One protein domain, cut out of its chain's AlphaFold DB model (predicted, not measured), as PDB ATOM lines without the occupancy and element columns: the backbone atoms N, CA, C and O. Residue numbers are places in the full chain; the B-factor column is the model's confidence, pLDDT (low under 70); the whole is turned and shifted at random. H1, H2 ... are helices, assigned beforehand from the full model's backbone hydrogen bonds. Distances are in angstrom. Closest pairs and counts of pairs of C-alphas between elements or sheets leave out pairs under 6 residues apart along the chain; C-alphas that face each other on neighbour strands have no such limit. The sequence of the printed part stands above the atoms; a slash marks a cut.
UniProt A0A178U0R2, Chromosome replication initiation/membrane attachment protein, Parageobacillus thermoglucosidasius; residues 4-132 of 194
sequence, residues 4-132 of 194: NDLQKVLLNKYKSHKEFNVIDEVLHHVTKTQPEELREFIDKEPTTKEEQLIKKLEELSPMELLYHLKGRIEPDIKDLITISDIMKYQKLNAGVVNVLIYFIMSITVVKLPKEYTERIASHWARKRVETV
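Overview. This is residues 4 to 132 of the 194 residues of the protein "Chromosome replication initiation/membrane attachment protein" of Parageobacillus thermoglucosidasius (UniProt A0A178U0R2). Four helices, H3, H4, H5 and H7, cluster round H6, with H3 packed near its start, H4 along it and H7 crossing it at a slant, while H5 and H7 lie side by side. The hairpin of H1 and H2 packs on H5 through H2 and makes one end of the longest axis; H3 and part of the long link before it make the other. The printed part has 129 residues with seven named helices, H1 to H7 in chain order, and no named strand: all helix. It is compact, with a radius of gyration of the C-alphas of 14.5 A and spans of 46 by 31 by 30 A.

Along the chain. H1, residues 4 to 14, begins at C-alpha 4 (65.878, 78.256, 130.383). H2 is residues 20 to 30, H3 49 to 59 and H4 62 to 69. H5, residues 77 to 90, is 19.2 A long; H6, residues 94 to 107, 20.3 A. H7, residues 114 to 126, 18.4 A, ends at C-alpha 126 (46.373, 99.045, 111.972).

Arrangement. H1 and H2 are a helical hairpin, touching at a shallow tilt of 32 degrees; their closest C-alphas, Tyr 14 and Phe 20, are 5.3 A apart. H2 touches H5 at a steep tilt of 61 degrees, closest at C-alphas Val 26 and Ser 84, 5.3 A. H6, the hub, touches H3 with residues 94 to 99 alone, closest at C-alphas Glu 58 and Gly 95, 4.7 A. H5 and H7 touch at a shallow tilt of 20 degrees, the same way, closest at C-alphas Gln 90 and Ala 125, 5.7 A. H1 and H6 are apart. Every O i to N i+4 pair is within hydrogen-bond range in H1, H3, H4, H5, H6 and H7; in H2, 6 of 7.

Size, cuts and confidence. The farthest C-alphas, Lys 18 and Thr 47, are 47.4 A apart. The printed part has no cut. The link from H2 to H3, 18 residues, is long. Residues 16 to 19 have pLDDT under 70.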
ATOM      1  N   ASN A   4      66.459  78.575 129.084       86.88
ATOM      2  CA  ASN A   4      65.878  78.256 130.383       86.88
ATOM      3  C   ASN A   4      66.720  78.863 131.513       86.88
ATOM      4  O   ASN A   4      66.176  79.351 132.501       86.88
ATOM      5  N   ASP A   5      68.043  78.881 131.355       87.25
ATOM      6  CA  ASP A   5      68.951  79.530 132.296       87.25
ATOM      7  C   ASP A   5      68.777  81.054 132.272       87.25
ATOM      8  O   ASP A   5      68.690  81.660 133.335       87.25
ATOM      9  N   LEU A   6      68.658  81.679 131.090       85.50
ATOM     10  CA  LEU A   6      68.424  83.127 130.973       85.50
ATOM     11  C   LEU A   6      67.101  83.540 131.638       85.50
ATOM     12  O   LEU A   6      67.073  84.509 132.395       85.50
ATOM     13  N   GLN A   7      66.024  82.785 131.407       86.75
ATOM     14  CA  GLN A   7      64.732  83.009 132.063       86.75
ATOM     15  C   GLN A   7      64.847  82.885 133.584       86.75
ATOM     16  O   GLN A   7      64.366  83.755 134.304       86.75
ATOM     17  N   LYS A   8      65.528  81.848 134.089       88.25
ATOM     18  CA  LYS A   8      65.766  81.675 135.531       88.25
ATOM     19  C   LYS A   8      66.589  82.816 136.124       88.25
ATOM     20  O   LYS A   8      66.291  83.253 137.231       88.25
ATOM     21  N   VAL A   9      67.611  83.293 135.410       88.12
ATOM     22  CA  VAL A   9      68.426  84.443 135.829       88.12
ATOM     23  C   VAL A   9      67.552  85.686 135.962       88.12
ATOM     24  O   VAL A   9      67.572  86.311 137.021       88.12
ATOM     25  N   LEU A  10      66.738  85.993 134.946       85.75
ATOM     26  CA  LEU A  10      65.806  87.121 134.974       85.75
ATOM     27  C   LEU A  10      64.802  86.983 136.126       85.75
ATOM     28  O   LEU A  10      64.703  87.874 136.965       85.75
ATOM     29  N   LEU A  11      64.123  85.840 136.235       86.19
ATOM     30  CA  LEU A  11      63.172  85.577 137.317       86.19
ATOM     31  C   LEU A  11      63.804  85.783 138.692       86.19
ATOM     32  O   LEU A  11      63.264  86.525 139.508       86.19
ATOM     33  N   ASN A  12      64.970  85.185 138.948       87.12
ATOM     34  CA  ASN A  12      65.657  85.304 140.234       87.12
ATOM     35  C   ASN A  12      66.093  86.742 140.533       87.12
ATOM     36  O   ASN A  12      65.966  87.186 141.673       87.12
ATOM     37  N   LYS A  13      66.572  87.471 139.522       85.62
ATOM     38  CA  LYS A  13      67.004  88.868 139.647       85.62
ATOM     39  C   LYS A  13      65.859  89.795 140.052       85.62
ATOM     40  O   LYS A  13      66.071  90.696 140.859       85.62
ATOM     41  N   TYR A  14      64.651  89.556 139.543       81.81
ATOM     42  CA  TYR A  14      63.480  90.392 139.826       81.81
ATOM     43  C   TYR A  14      62.573  89.836 140.940       81.81
ATOM     44  O   TYR A  14      61.666  90.537 141.383       81.81
ATOM     45  N   LYS A  15      62.854  88.634 141.470       78.12
ATOM     46  CA  LYS A  15      62.081  87.966 142.541       78.12
ATOM     47  C   LYS A  15      61.973  88.738 143.850       78.12
ATOM     48  O   LYS A  15      60.977  88.614 144.554       78.12
ATOM     49  N   SER A  16      62.989  89.522 144.186       66.00
ATOM     50  CA  SER A  16      63.029  90.343 145.401       66.00
ATOM     51  C   SER A  16      62.554  91.785 145.182       66.00
ATOM     52  O   SER A  16      62.450  92.545 146.144       66.00
ATOM     53  N   HIS A  17      62.254  92.176 143.940       67.56
ATOM     54  CA  HIS A  17      61.788  93.517 143.601       67.56
ATOM     55  C   HIS A  17      60.255  93.588 143.564       67.56
ATOM     56  O   HIS A  17      59.572  92.612 143.267       67.56
ATOM     57  N   LYS A  18      59.697  94.791 143.780       67.31
ATOM     58  CA  LYS A  18      58.259  95.087 143.568       67.31
ATOM     59  C   LYS A  18      57.765  94.739 142.153       67.31
ATOM     60  O   LYS A  18      56.566  94.700 141.912       67.31
ATOM     61  N   GLU A  19      58.694  94.501 141.236       65.88
ATOM     62  CA  GLU A  19      58.471  94.168 139.834       65.88
ATOM     63  C   GLU A  19      58.302  92.656 139.592       65.88
ATOM     64  O   GLU A  19      58.137  92.256 138.445       65.88
ATOM     65  N   PHE A  20      58.302  91.794 140.621       70.50
ATOM     66  CA  PHE A  20      58.217  90.342 140.406       70.50
ATOM     67  C   PHE A  20      56.964  89.901 139.621       70.50
ATOM     68  O   PHE A  20      57.057  89.164 138.646       70.50
ATOM     69  N   ASN A  21      55.784  90.423 139.964       73.94
ATOM     70  CA  ASN A  21      54.563  90.109 139.206       73.94
ATOM     71  C   ASN A  21      54.607  90.660 137.769       73.94
ATOM     72  O   ASN A  21      53.935  90.139 136.884       73.94
ATOM     73  N   VAL A  22      55.406  91.707 137.534       82.31
ATOM     74  CA  VAL A  22      55.614  92.291 136.206       82.31
ATOM     75  C   VAL A  22      56.520  91.385 135.373       82.31
ATOM     76  O   VAL A  22      56.241  91.192 134.193       82.31
ATOM     77  N   ILE A  23      57.567  90.783 135.957       87.50
ATOM     78  CA  ILE A  23      58.490  89.941 135.183       87.50
ATOM     79  C   ILE A  23      57.824  88.662 134.668       87.50
ATOM     80  O   ILE A  23      58.079  88.285 133.526       87.50
ATOM     81  N   ASP A  24      56.938  88.034 135.443       88.00
ATOM     82  CA  ASP A  24      56.221  86.830 135.001       88.00
ATOM     83  C   ASP A  24      55.332  87.125 133.782       88.00
ATOM     84  O   ASP A  24      55.360  86.396 132.786       88.00
ATOM     85  N   GLU A  25      54.586  88.234 133.817       90.25
ATOM     86  CA  GLU A  25      53.758  88.666 132.688       90.25
ATOM     87  C   GLU A  25      54.608  89.056 131.472       90.25
ATOM     88  O   GLU A  25      54.272  88.714 130.333       90.25
ATOM     89  N   VAL A  26      55.726  89.749 131.696       93.25
ATOM     90  CA  VAL A  26      56.658  90.122 130.629       93.25
ATOM     91  C   VAL A  26      57.204  88.873 129.948       93.25
ATOM     92  O   VAL A  26      57.088  88.741 128.728       93.25
ATOM     93  N   LEU A  27      57.735  87.925 130.726       93.69
ATOM     94  CA  LEU A  27      58.285  86.671 130.214       93.69
ATOM     95  C   LEU A  27      57.236  85.840 129.484       93.69
ATOM     96  O   LEU A  27      57.563  85.264 128.448       93.69
ATOM     97  N   HIS A  28      55.978  85.832 129.936       93.94
ATOM     98  CA  HIS A  28      54.901  85.157 129.214       93.94
ATOM     99  C   HIS A  28      54.789  85.623 127.754       93.94
ATOM    100  O   HIS A  28      54.522  84.806 126.877       93.94
ATOM    101  N   HIS A  29      54.999  86.911 127.467       96.00
ATOM    102  CA  HIS A  29      54.910  87.442 126.107       96.00
ATOM    103  C   HIS A  29      56.223  87.291 125.336       96.00
ATOM    104  O   HIS A  29      56.232  86.716 124.249       96.00
ATOM    105  N   VAL A  30      57.339  87.765 125.897       96.44
ATOM    106  CA  VAL A  30      58.613  87.910 125.162       96.44
ATOM    107  C   VAL A  30      59.344  86.593 124.897       96.44
ATOM    108  O   VAL A  30      60.361  86.599 124.207       96.44
ATOM    109  N   THR A  31      58.847  85.480 125.443       96.56
ATOM    110  CA  THR A  31      59.367  84.121 125.208       96.56
ATOM    111  C   THR A  31      58.577  83.348 124.153       96.56
ATOM    112  O   THR A  31      58.987  82.256 123.766       96.56
ATOM    113  N   LYS A  32      57.462  83.902 123.655       97.25
ATOM    114  CA  LYS A  32      56.707  83.307 122.546       97.25
ATOM    115  C   LYS A  32      57.487  83.436 121.240       97.25
ATOM    116  O   LYS A  32      58.226  84.396 121.041       97.25
ATOM    117  N   THR A  33      57.258  82.489 120.342       97.81
ATOM    118  CA  THR A  33      57.772  82.473 118.964       97.81
ATOM    119  C   THR A  33      56.618  82.697 117.985       97.81
ATOM    120  O   THR A  33      55.458  82.783 118.406       97.81
ATOM    121  N   GLN A  34      56.907  82.886 116.692       97.81
ATOM    122  CA  GLN A  34      55.850  83.066 115.689       97.81
ATOM    123  C   GLN A  34      54.902  81.849 115.729       97.81
ATOM    124  O   GLN A  34      55.416  80.726 115.781       97.81
ATOM    125  N   PRO A  35      53.566  82.030 115.719       97.81
ATOM    126  CA  PRO A  35      52.627  80.913 115.620       97.81
ATOM    127  C   PRO A  35      52.951  80.053 114.403       97.81
ATOM    128  O   PRO A  35      53.268  80.602 113.349       97.81
ATOM    129  N   GLU A  36      52.924  78.733 114.562       96.06
ATOM    130  CA  GLU A  36      53.350  77.779 113.536       96.06
ATOM    131  C   GLU A  36      52.542  77.966 112.245       96.06
ATOM    132  O   GLU A  36      53.104  78.115 111.169       96.06
ATOM    133  N   GLU A  37      51.232  78.154 112.360       96.50
ATOM    134  CA  GLU A  37      50.322  78.433 111.250       96.50
ATOM    135  C   GLU A  37      50.652  79.709 110.446       96.50
ATOM    136  O   GLU A  37      50.179  79.869 109.322       96.50
ATOM    137  N   LEU A  38      51.466  80.611 111.005       97.25
ATOM    138  CA  LEU A  38      51.931  81.844 110.367       97.25
ATOM    139  C   LEU A  38      53.428  81.810 110.023       97.25
ATOM    140  O   LEU A  38      54.002  82.870 109.747       97.25
ATOM    141  N   ARG A  39      54.070  80.637 110.091       97.06
ATOM    142  CA  ARG A  39      55.458  80.441 109.660       97.06
ATOM    143  C   ARG A  39      55.516  79.992 108.220       97.06
ATOM    144  O   ARG A  39      54.717  79.179 107.762       97.06
ATOM    145  N   GLU A  40      56.526  80.472 107.518       95.00
ATOM    146  CA  GLU A  40      56.724  80.113 106.127       95.00
ATOM    147  C   GLU A  40      57.593  78.857 105.946       95.00
ATOM    148  O   GLU A  40      57.402  78.110 104.985       95.00
ATOM    149  N   PHE A  41      58.552  78.604 106.841       92.19
ATOM    150  CA  PHE A  41      59.598  77.586 106.646       92.19
ATOM    151  C   PHE A  41      59.499  76.398 107.618       92.19
ATOM    152  O   PHE A  41      60.491  76.035 108.248       92.19
ATOM    153  N   ILE A  42      58.315  75.780 107.731       89.94
ATOM    154  CA  ILE A  42      58.116  74.547 108.528       89.94
ATOM    155  C   ILE A  42      58.611  73.316 107.761       89.94
ATOM    156  O   ILE A  42      59.505  72.619 108.224       89.94
ATOM    157  N   ASP A  43      58.080  73.100 106.555       89.12
ATOM    158  CA  ASP A  43      58.338  71.893 105.749       89.12
ATOM    159  C   ASP A  43      59.278  72.139 104.560       89.12
ATOM    160  O   ASP A  43      59.443  71.289 103.680       89.12
ATOM    161  N   LYS A  44      59.886  73.327 104.489       91.31
ATOM    162  CA  LYS A  44      60.819  73.702 103.423       91.31
ATOM    163  C   LYS A  44      62.060  74.375 103.987       91.31
ATOM    164  O   LYS A  44      61.988  75.182 104.912       91.31
ATOM    165  N   GLU A  45      63.204  74.075 103.381       91.81
ATOM    166  CA  GLU A  45      64.465  74.711 103.747       91.81
ATOM    167  C   GLU A  45      64.644  76.050 103.016       91.81
ATOM    168  O   GLU A  45      64.394  76.135 101.810       91.81
ATOM    169  N   PRO A  46      65.087  77.108 103.719       94.56
ATOM    170  CA  PRO A  46      65.371  78.392 103.109       94.56
ATOM    171  C   PRO A  46      66.633  78.310 102.246       94.56
ATOM    172  O   PRO A  46      67.694  77.852 102.678       94.56
ATOM    173  N   THR A  47      66.534  78.813 101.022       95.31
ATOM    174  CA  THR A  47      67.606  78.777 100.020       95.31
ATOM    175  C   THR A  47      68.373  80.093  99.942       95.31
ATOM    176  O   THR A  47      69.569  80.105  99.643       95.31
ATOM    177  N   THR A  48      67.712  81.212 100.241       96.81
ATOM    178  CA  THR A  48      68.323  82.545 100.197       96.81
ATOM    179  C   THR A  48      68.629  83.087 101.594       96.81
ATOM    180  O   THR A  48      68.074  82.651 102.600       96.81
ATOM    181  N   LYS A  49      69.504  84.099 101.672       95.56
ATOM    182  CA  LYS A  49      69.816  84.789 102.938       95.56
ATOM    183  C   LYS A  49      68.593  85.463 103.563       95.56
ATOM    184  O   LYS A  49      68.508  85.552 104.783       95.56
ATOM    185  N   GLU A  50      67.685  85.964 102.733       94.56
ATOM    186  CA  GLU A  50      66.436  86.570 103.192       94.56
ATOM    187  C   GLU A  50      65.529  85.509 103.813       94.56
ATOM    188  O   GLU A  50      65.080  85.680 104.938       94.56
ATOM    189  N   GLU A  51      65.353  84.372 103.145       96.94
ATOM    190  CA  GLU A  51      64.568  83.249 103.666       96.94
ATOM    191  C   GLU A  51      65.164  82.686 104.965       96.94
ATOM    192  O   GLU A  51      64.439  82.395 105.913       96.94
ATOM    193  N   GLN A  52      66.496  82.601 105.054       96.88
ATOM    194  CA  GLN A  52      67.190  82.208 106.284       96.88
ATOM    195  C   GLN A  52      66.931  83.199 107.422       96.88
ATOM    196  O   GLN A  52      66.769  82.794 108.575       96.88
ATOM    197  N   LEU A  53      66.890  84.499 107.114       96.44
ATOM    198  CA  LEU A  53      66.537  85.525 108.086       96.44
ATOM    199  C   LEU A  53      65.068  85.408 108.504       96.44
ATOM    200  O   LEU A  53      64.795  85.519 109.694       96.44
ATOM    201  N   ILE A  54      64.149  85.155 107.566       97.75
ATOM    202  CA  ILE A  54      62.727  84.938 107.860       97.75
ATOM    203  C   ILE A  54      62.576  83.766 108.830       97.75
ATOM    204  O   ILE A  54      62.105  83.983 109.943       97.75
ATOM    205  N   LYS A  55      63.083  82.577 108.470       97.56
ATOM    206  CA  LYS A  55      63.046  81.378 109.326       97.56
ATOM    207  C   LYS A  55      63.586  81.677 110.725       97.56
ATOM    208  O   LYS A  55      62.932  81.412 111.728       97.56
ATOM    209  N   LYS A  56      64.738  82.347 110.807       97.31
ATOM    210  CA  LYS A  56      65.337  82.726 112.091       97.31
ATOM    211  C   LYS A  56      64.453  83.671 112.913       97.31
ATOM    212  O   LYS A  56      64.376  83.522 114.127       97.31
ATOM    213  N   LEU A  57      63.824  84.669 112.296       98.00
ATOM    214  CA  LEU A  57      62.940  85.603 113.003       98.00
ATOM    215  C   LEU A  57      61.595  84.964 113.378       98.00
ATOM    216  O   LEU A  57      60.956  85.445 114.306       98.00
ATOM    217  N   GLU A  58      61.170  83.899 112.702       97.94
ATOM    218  CA  GLU A  58      59.990  83.111 113.077       97.94
ATOM    219  C   GLU A  58      60.265  82.197 114.282       97.94
ATOM    220  O   GLU A  58      59.426  82.072 115.180       97.94
ATOM    221  N   GLU A  59      61.447  81.579 114.308       96.88
ATOM    222  CA  GLU A  59      61.854  80.601 115.321       96.88
ATOM    223  C   GLU A  59      62.341  81.234 116.628       96.88
ATOM    224  O   GLU A  59      62.177  80.635 117.687       96.88
ATOM    225  N   LEU A  60      62.935  82.430 116.576       97.06
ATOM    226  CA  LEU A  60      63.377  83.132 117.778       97.06
ATOM    227  C   LEU A  60      62.203  83.805 118.494       97.06
ATOM    228  O   LEU A  60      61.289  84.353 117.883       97.06
ATOM    229  N   SER A  61      62.269  83.854 119.814       97.81
ATOM    230  CA  SER A  61      61.466  84.763 120.625       97.81
ATOM    231  C   SER A  61      62.077  86.174 120.652       97.81
ATOM    232  O   SER A  61      63.294  86.329 120.484       97.81
ATOM    233  N   PRO A  62      61.281  87.226 120.919       97.81
ATOM    234  CA  PRO A  62      61.785  88.594 121.057       97.81
ATOM    235  C   PRO A  62      62.916  88.749 122.072       97.81
ATOM    236  O   PRO A  62      63.874  89.492 121.841       97.81
ATOM    237  N   MET A  63      62.850  88.011 123.181       96.06
ATOM    238  CA  MET A  63      63.911  88.004 124.184       96.06
ATOM    239  C   MET A  63      65.203  87.361 123.661       96.06
ATOM    240  O   MET A  63      66.284  87.910 123.884       96.06
ATOM    241  N   GLU A  64      65.110  86.232 122.951       95.94
ATOM    242  CA  GLU A  64      66.273  85.585 122.323       95.94
ATOM    243  C   GLU A  64      66.914  86.489 121.278       95.94
ATOM    244  O   GLU A  64      68.138  86.640 121.246       95.94
ATOM    245  N   LEU A  65      66.096  87.128 120.442       96.00
ATOM    246  CA  LEU A  65      66.584  88.055 119.437       96.00
ATOM    247  C   LEU A  65      67.352  89.210 120.088       96.00
ATOM    248  O   LEU A  65      68.479  89.489 119.677       96.00
ATOM    249  N   LEU A  66      66.793  89.844 121.126       93.88
ATOM    250  CA  LEU A  66      67.490  90.899 121.865       93.88
ATOM    251  C   LEU A  66      68.807  90.411 122.468       93.88
ATOM    252  O   LEU A  66      69.827  91.086 122.327       93.88
ATOM    253  N   TYR A  67      68.800  89.237 123.100       93.56
ATOM    254  CA  TYR A  67      70.000  88.629 123.666       93.56
ATOM    255  C   TYR A  67      71.085  88.450 122.596       93.56
ATOM    256  O   TYR A  67      72.243  88.814 122.803       93.56
ATOM    257  N   HIS A  68      70.722  87.956 121.410       92.25
ATOM    258  CA  HIS A  68      71.656  87.792 120.299       92.25
ATOM    259  C   HIS A  68      72.155  89.123 119.727       92.25
ATOM    260  O   HIS A  68      73.359  89.265 119.507       92.25
ATOM    261  N   LEU A  69      71.267  90.099 119.519       90.56
ATOM    262  CA  LEU A  69      71.621  91.413 118.973       90.56
ATOM    263  C   LEU A  69      72.501  92.231 119.928       90.56
ATOM    264  O   LEU A  69      73.324  93.020 119.471       90.56
ATOM    265  N   LYS A  70      72.378  92.018 121.243       89.31
ATOM    266  CA  LYS A  70      73.186  92.681 122.280       89.31
ATOM    267  C   LYS A  70      74.454  91.914 122.665       89.31
ATOM    268  O   LYS A  70      75.004  92.128 123.739       89.31
ATOM    269  N   GLY A  71      74.935  91.011 121.809       89.06
ATOM    270  CA  GLY A  71      76.198  90.310 122.046       89.06
ATOM    271  C   GLY A  71      76.126  89.267 123.163       89.06
ATOM    272  O   GLY A  71      77.117  89.040 123.849       89.06
ATOM    273  N   ARG A  72      74.967  88.616 123.336       87.94
ATOM    274  CA  ARG A  72      74.713  87.590 124.365       87.94
ATOM    275  C   ARG A  72      74.801  88.135 125.793       87.94
ATOM    276  O   ARG A  72      75.163  87.413 126.726       87.94
ATOM    277  N   ILE A  73      74.430  89.402 125.944       88.12
ATOM    278  CA  ILE A  73      74.238  90.082 127.221       88.12
ATOM    279  C   ILE A  73      72.745  90.055 127.553       88.12
ATOM    280  O   ILE A  73      71.901  90.173 126.664       88.12
ATOM    281  N   GLU A  74      72.428  89.870 128.834       88.38
ATOM    282  CA  GLU A  74      71.061  89.923 129.359       88.38
ATOM    283  C   GLU A  74      70.334  91.199 128.875       88.38
ATOM    284  O   GLU A  74      70.873  92.300 129.041       88.38
ATOM    285  N   PRO A  75      69.140  91.086 128.260       89.12
ATOM    286  CA  PRO A  75      68.361  92.254 127.862       89.12
ATOM    287  C   PRO A  75      67.957  93.122 129.062       89.12
ATOM    288  O   PRO A  75      67.684  92.610 130.145       89.12
ATOM    289  N   ASP A  76      67.872  94.438 128.854       89.12
ATOM    290  CA  ASP A  76      67.343  95.354 129.870       89.12
ATOM    291  C   ASP A  76      65.844  95.086 130.067       89.12
ATOM    292  O   ASP A  76      65.089  94.976 129.097       89.12
ATOM    293  N   ILE A  77      65.404  95.027 131.324       89.19
ATOM    294  CA  ILE A  77      63.996  94.881 131.692       89.19
ATOM    295  C   ILE A  77      63.104  95.928 131.024       89.19
ATOM    296  O   ILE A  77      61.982  95.615 130.636       89.19
ATOM    297  N   LYS A  78      63.596  97.153 130.813       91.00
ATOM    298  CA  LYS A  78      62.827  98.214 130.145       91.00
ATOM    299  C   LYS A  78      62.513  97.883 128.688       91.00
ATOM    300  O   LYS A  78      61.409  98.170 128.217       91.00
ATOM    301  N   ASP A  79      63.459  97.256 127.989       93.75
ATOM    302  CA  ASP A  79      63.246  96.794 126.617       93.75
ATOM    303  C   ASP A  79      62.242  95.635 126.610       93.75
ATOM    304  O   ASP A  79      61.323  95.622 125.792       93.75
ATOM    305  N   LEU A  80      62.369  94.695 127.557       94.94
ATOM    306  CA  LEU A  80      61.454  93.556 127.677       94.94
ATOM    307  C   LEU A  80      60.019  93.996 127.999       94.94
ATOM    308  O   LEU A  80      59.085  93.501 127.374       94.94
ATOM    309  N   ILE A  81      59.839  94.957 128.911       94.19
ATOM    310  CA  ILE A  81      58.531  95.559 129.212       94.19
ATOM    311  C   ILE A  81      57.947  96.203 127.954       94.19
ATOM    312  O   ILE A  81      56.808  95.920 127.600       94.19
ATOM    313  N   THR A  82      58.737  97.006 127.235       95.81
ATOM    314  CA  THR A  82      58.285  97.676 126.004       95.81
ATOM    315  C   THR A  82      57.807  96.670 124.953       95.81
ATOM    316  O   THR A  82      56.750  96.842 124.346       95.81
ATOM    317  N   ILE A  83      58.563  95.593 124.745       97.38
ATOM    318  CA  ILE A  83      58.205  94.522 123.807       97.38
ATOM    319  C   ILE A  83      56.949  93.787 124.274       97.38
ATOM    320  O   ILE A  83      56.040  93.564 123.473       97.38
ATOM    321  N   SER A  84      56.879  93.433 125.559       97.06
ATOM    322  CA  SER A  84      55.715  92.775 126.153       97.06
ATOM    323  C   SER A  84      54.449  93.616 125.977       97.06
ATOM    324  O   SER A  84      53.425  93.093 125.541       97.06
ATOM    325  N   ASP A  85      54.519  94.920 126.243       96.62
ATOM    326  CA  ASP A  85      53.402  95.852 126.068       96.62
ATOM    327  C   ASP A  85      52.952  95.918 124.604       96.62
ATOM    328  O   ASP A  85      51.755  95.847 124.313       96.62
ATOM    329  N   ILE A  86      53.894  95.976 123.659       97.62
ATOM    330  CA  ILE A  86      53.575  95.931 122.228       97.62
ATOM    331  C   ILE A  86      52.824  94.642 121.881       97.62
ATOM    332  O   ILE A  86      51.757  94.704 121.271       97.62
ATOM    333  N   MET A  87      53.327  93.480 122.296       97.81
ATOM    334  CA  MET A  87      52.670  92.195 122.028       97.81
ATOM    335  C   MET A  87      51.282  92.124 122.677       97.81
ATOM    336  O   MET A  87      50.311  91.697 122.051       97.81
ATOM    337  N   LYS A  88      51.162  92.591 123.922       96.25
ATOM    338  CA  LYS A  88      49.925  92.549 124.705       96.25
ATOM    339  C   LYS A  88      48.842  93.456 124.130       96.25
ATOM    340  O   LYS A  88      47.702  93.004 123.981       96.25
ATOM    341  N   TYR A  89      49.171  94.714 123.837       96.50
ATOM    342  CA  TYR A  89      48.194  95.741 123.463       96.50
ATOM    343  C   TYR A  89      48.004  95.871 121.954       96.50
ATOM    344  O   TYR A  89      46.880  96.080 121.510       96.50
ATOM    345  N   GLN A  90      49.070  95.722 121.160       96.25
ATOM    346  CA  GLN A  90      48.993  95.811 119.696       96.25
ATOM    347  C   GLN A  90      48.703  94.457 119.035       96.25
ATOM    348  O   GLN A  90      48.467  94.418 117.832       96.25
ATOM    349  N   LYS A  91      48.704  93.361 119.813       96.94
ATOM    350  CA  LYS A  91      48.420  91.987 119.352       96.94
ATOM    351  C   LYS A  91      49.309  91.537 118.189       96.94
ATOM    352  O   LYS A  91      48.893  90.732 117.366       96.94
ATOM    353  N   LEU A  92      50.537  92.050 118.128       98.00
ATOM    354  CA  LEU A  92      51.508  91.640 117.121       98.00
ATOM    355  C   LEU A  92      52.138  90.299 117.504       98.00
ATOM    356  O   LEU A  92      52.532  90.094 118.655       98.00
ATOM    357  N   ASN A  93      52.271  89.415 116.517       98.31
ATOM    358  CA  ASN A  93      52.925  88.123 116.689       98.31
ATOM    359  C   ASN A  93      54.427  88.285 116.941       98.31
ATOM    360  O   ASN A  93      55.051  89.254 116.503       98.31
ATOM    361  N   ALA A  94      55.022  87.314 117.631       98.31
ATOM    362  CA  ALA A  94      56.428  87.357 118.024       98.31
ATOM    363  C   ALA A  94      57.382  87.559 116.835       98.31
ATOM    364  O   ALA A  94      58.278  88.394 116.922       98.31
ATOM    365  N   GLY A  95      57.152  86.887 115.701       98.44
ATOM    366  CA  GLY A  95      57.966  87.066 114.497       98.44
ATOM    367  C   GLY A  95      57.840  88.469 113.901       98.44
ATOM    368  O   GLY A  95      58.837  89.087 113.532       98.44
ATOM    369  N   VAL A  96      56.634  89.039 113.882       98.56
ATOM    370  CA  VAL A  96      56.418  90.433 113.456       98.56
ATOM    371  C   VAL A  96      57.183  91.396 114.370       98.56
ATOM    372  O   VAL A  96      57.909  92.273 113.902       98.56
ATOM    373  N   VAL A  97      57.090  91.202 115.686       98.44
ATOM    374  CA  VAL A  97      57.837  92.005 116.667       98.44
ATOM    375  C   VAL A  97      59.351  91.824 116.506       98.44
ATOM    376  O   VAL A  97      60.098  92.794 116.628       98.44
ATOM    377  N   ASN A  98      59.818  90.635 116.130       98.50
ATOM    378  CA  ASN A  98      61.222  90.382 115.818       98.50
ATOM    379  C   ASN A  98      61.717  91.204 114.624       98.50
ATOM    380  O   ASN A  98      62.799  91.790 114.698       98.50
ATOM    381  N   VAL A  99      60.928  91.316 113.549       98.12
ATOM    382  CA  VAL A  99      61.273  92.191 112.412       98.12
ATOM    383  C   VAL A  99      61.363  93.647 112.864       98.12
ATOM    384  O   VAL A  99      62.306  94.348 112.491       98.12
ATOM    385  N   LEU A 100      60.426  94.099 113.704       96.62
ATOM    386  CA  LEU A 100      60.433  95.453 114.257       96.62
ATOM    387  C   LEU A 100      61.707  95.734 115.072       96.62
ATOM    388  O   LEU A 100      62.373  96.746 114.840       96.62
ATOM    389  N   ILE A 101      62.074  94.828 115.985       96.31
ATOM    390  CA  ILE A 101      63.293  94.923 116.802       96.31
ATOM    391  C   ILE A 101      64.531  94.950 115.905       96.31
ATOM    392  O   ILE A 101      65.362  95.853 116.028       96.31
ATOM    393  N   TYR A 102      64.641  93.990 114.982       94.56
ATOM    394  CA  TYR A 102      65.768  93.876 114.060       94.56
ATOM    395  C   TYR A 102      65.953  95.158 113.242       94.56
ATOM    396  O   TYR A 102      67.062  95.692 113.151       94.56
ATOM    397  N   PHE A 103      64.858  95.702 112.706       92.94
ATOM    398  CA  PHE A 103      64.879  96.945 111.948       92.94
ATOM    399  C   PHE A 103      65.328  98.132 112.805       92.94
ATOM    400  O   PHE A 103      66.275  98.821 112.425       92.94
ATOM    401  N   ILE A 104      64.697  98.368 113.959       90.88
ATOM    402  CA  ILE A 104      65.019  99.530 114.799       90.88
ATOM    403  C   ILE A 104      66.476  99.464 115.258       90.88
ATOM    404  O   ILE A 104      67.212 100.432 115.088       90.88
ATOM    405  N   MET A 105      66.934  98.314 115.748       86.50
ATOM    406  CA  MET A 105      68.311  98.166 116.223       86.50
ATOM    407  C   MET A 105      69.354  98.318 115.109       86.50
ATOM    408  O   MET A 105      70.471  98.757 115.397       86.50
ATOM    409  N   SER A 106      68.994  98.026 113.851       84.81
ATOM    410  CA  SER A 106      69.865  98.274 112.694       84.81
ATOM    411  C   SER A 106      70.089  99.765 112.404       84.81
ATOM    412  O   SER A 106      71.108 100.116 111.812       84.81
ATOM    413  N   ILE A 107      69.180 100.649 112.842       81.75
ATOM    414  CA  ILE A 107      69.249 102.099 112.585       81.75
ATOM    415  C   ILE A 107      69.579 102.942 113.829       81.75
ATOM    416  O   ILE A 107      70.050 104.066 113.683       81.75
ATOM    417  N   THR A 108      69.357 102.440 115.049       73.69
ATOM    418  CA  THR A 108      69.501 103.210 116.306       73.69
ATOM    419  C   THR A 108      70.793 102.943 117.086       73.69
ATOM    420  O   THR A 108      70.918 103.404 118.221       73.69
ATOM    421  N   VAL A 109      71.754 102.204 116.519       77.19
ATOM    422  CA  VAL A 109      72.971 101.773 117.236       77.19
ATOM    423  C   VAL A 109      72.597 100.990 118.510       77.19
ATOM    424  O   VAL A 109      72.983 101.337 119.623       77.19
ATOM    425  N   VAL A 110      71.824  99.905 118.337       71.38
ATOM    426  CA  VAL A 110      71.531  98.894 119.384       71.38
ATOM    427  C   VAL A 110      70.635  99.398 120.540       71.38
ATOM    428  O   VAL A 110      70.613  98.822 121.629       71.38
ATOM    429  N   LYS A 111      69.837 100.451 120.320       81.81
ATOM    430  CA  LYS A 111      68.828 100.932 121.287       81.81
ATOM    431  C   LYS A 111      67.409 100.619 120.819       81.81
ATOM    432  O   LYS A 111      67.147 100.617 119.620       81.81
ATOM    433  N   LEU A 112      66.476 100.450 121.753       86.50
ATOM    434  CA  LEU A 112      65.052 100.286 121.456       86.50
ATOM    435  C   LEU A 112      64.251 101.435 122.099       86.50
ATOM    436  O   LEU A 112      63.706 101.274 123.187       86.50
ATOM    437  N   PRO A 113      64.217 102.639 121.491       90.25
ATOM    438  CA  PRO A 113      63.499 103.771 122.074       90.25
ATOM    439  C   PRO A 113      62.000 103.464 122.140       90.25
ATOM    440  O   PRO A 113      61.389 103.179 121.104       90.25
ATOM    441  N   LYS A 114      61.415 103.526 123.338       91.12
ATOM    442  CA  LYS A 114      60.044 103.078 123.610       91.12
ATOM    443  C   LYS A 114      59.020 103.753 122.699       91.12
ATOM    444  O   LYS A 114      58.347 103.078 121.925       91.12
ATOM    445  N   GLU A 115      58.981 105.081 122.704       90.94
ATOM    446  CA  GLU A 115      57.976 105.874 121.987       90.94
ATOM    447  C   GLU A 115      58.078 105.676 120.468       90.94
ATOM    448  O   GLU A 115      57.078 105.641 119.747       90.94
ATOM    449  N   TYR A 116      59.303 105.527 119.958       89.31
ATOM    450  CA  TYR A 116      59.537 105.259 118.541       89.31
ATOM    451  C   TYR A 116      59.045 103.861 118.150       89.31
ATOM    452  O   TYR A 116      58.375 103.706 117.126       89.31
ATOM    453  N   THR A 117      59.346 102.865 118.984       93.25
ATOM    454  CA  THR A 117      58.984 101.459 118.770       93.25
ATOM    455  C   THR A 117      57.467 101.274 118.815       93.25
ATOM    456  O   THR A 117      56.888 100.728 117.876       93.25
ATOM    457  N   GLU A 118      56.803 101.810 119.843       94.88
ATOM    458  CA  GLU A 118      55.344 101.754 120.004       94.88
ATOM    459  C   GLU A 118      54.608 102.423 118.839       94.88
ATOM    460  O   GLU A 118      53.602 101.905 118.349       94.88
ATOM    461  N   ARG A 119      55.125 103.550 118.333       92.88
ATOM    462  CA  ARG A 119      54.518 104.253 117.196       92.88
ATOM    463  C   ARG A 119      54.534 103.417 115.917       92.88
ATOM    464  O   ARG A 119      53.536 103.409 115.193       92.88
ATOM    465  N   ILE A 120      55.637 102.722 115.630       92.12
ATOM    466  CA  ILE A 120      55.718 101.829 114.464       92.12
ATOM    467  C   ILE A 120      54.821 100.606 114.679       92.12
ATOM    468  O   ILE A 120      54.030 100.282 113.794       92.12
ATOM    469  N   ALA A 121      54.868  99.990 115.862       95.88
ATOM    470  CA  ALA A 121      54.019  98.851 116.201       95.88
ATOM    471  C   ALA A 121      52.526  99.171 116.030       95.88
ATOM    472  O   ALA A 121      51.790  98.420 115.397       95.88
ATOM    473  N   SER A 122      52.092 100.339 116.508       95.12
ATOM    474  CA  SER A 122      50.719 100.820 116.346       95.12
ATOM    475  C   SER A 122      50.320 100.969 114.873       95.12
ATOM    476  O   SER A 122      49.184 100.680 114.488       95.12
ATOM    477  N   HIS A 123      51.247 101.404 114.017       93.69
ATOM    478  CA  HIS A 123      51.004 101.482 112.579       93.69
ATOM    479  C   HIS A 123      50.853 100.095 111.942       93.69
ATOM    480  O   HIS A 123      49.970  99.901 111.106       93.69
ATOM    481  N   TRP A 124      51.671  99.128 112.356       96.62
ATOM    482  CA  TRP A 124      51.619  97.751 111.859       96.62
ATOM    483  C   TRP A 124      50.353  97.026 112.299       96.62
ATOM    484  O   TRP A 124      49.719  96.366 111.480       96.62
ATOM    485  N   ALA A 125      49.913  97.244 113.539       96.62
ATOM    486  CA  ALA A 125      48.652  96.707 114.040       96.62
ATOM    487  C   ALA A 125      47.454  97.205 113.217       96.62
ATOM    488  O   ALA A 125      46.603  96.417 112.811       96.62
ATOM    489  N   ARG A 126      47.416  98.502 112.866       95.12
ATOM    490  CA  ARG A 126      46.373  99.045 111.972       95.12
ATOM    491  C   ARG A 126      46.421  98.453 110.565       95.12
ATOM    492  O   ARG A 126      45.376  98.311 109.937       95.12
ATOM    493  N   LYS A 127      47.617  98.125 110.074       95.00
ATOM    494  CA  LYS A 127      47.828  97.456 108.783       95.00
ATOM    495  C   LYS A 127      47.572  95.945 108.826       95.00
ATOM    496  O   LYS A 127      47.612  95.341 107.764       95.00
ATOM    497  N   ARG A 128      47.284  95.371 110.003       96.81
ATOM    498  CA  ARG A 128      47.073  93.928 110.216       96.81
ATOM    499  C   ARG A 128      48.235  93.083 109.692       96.81
ATOM    500  O   ARG A 128      48.037  92.129 108.959       96.81
ATOM    501  N   VAL A 129      49.453  93.491 110.037       97.75
ATOM    502  CA  VAL A 129      50.662  92.724 109.723       97.75
ATOM    503  C   VAL A 129      50.744  91.534 110.676       97.75
ATOM    504  O   VAL A 129      50.852  91.736 111.887       97.75
ATOM    505  N   GLU A 130      50.713  90.314 110.145       97.81
ATOM    506  CA  GLU A 130      50.630  89.080 110.938       97.81
ATOM    507  C   GLU A 130      51.847  88.164 110.747       97.81
ATOM    508  O   GLU A 130      52.200  87.417 111.670       97.81
ATOM    509  N   THR A 131      52.534  88.266 109.603       98.50
ATOM    510  CA  THR A 131      53.694  87.430 109.257       98.50
ATOM    511  C   THR A 131      55.012  88.207 109.189       98.50
ATOM    512  O   THR A 131      55.056  89.426 108.992       98.50
ATOM    513  N   VAL A 132      56.128  87.482 109.321       98.38
ATOM    514  CA  VAL A 132      57.482  88.044 109.175       98.38
ATOM    515  C   VAL A 132      57.689  88.631 107.777       98.38
ATOM    516  O   VAL A 132      58.259  89.716 107.647       98.38
TER     517      VAL A 132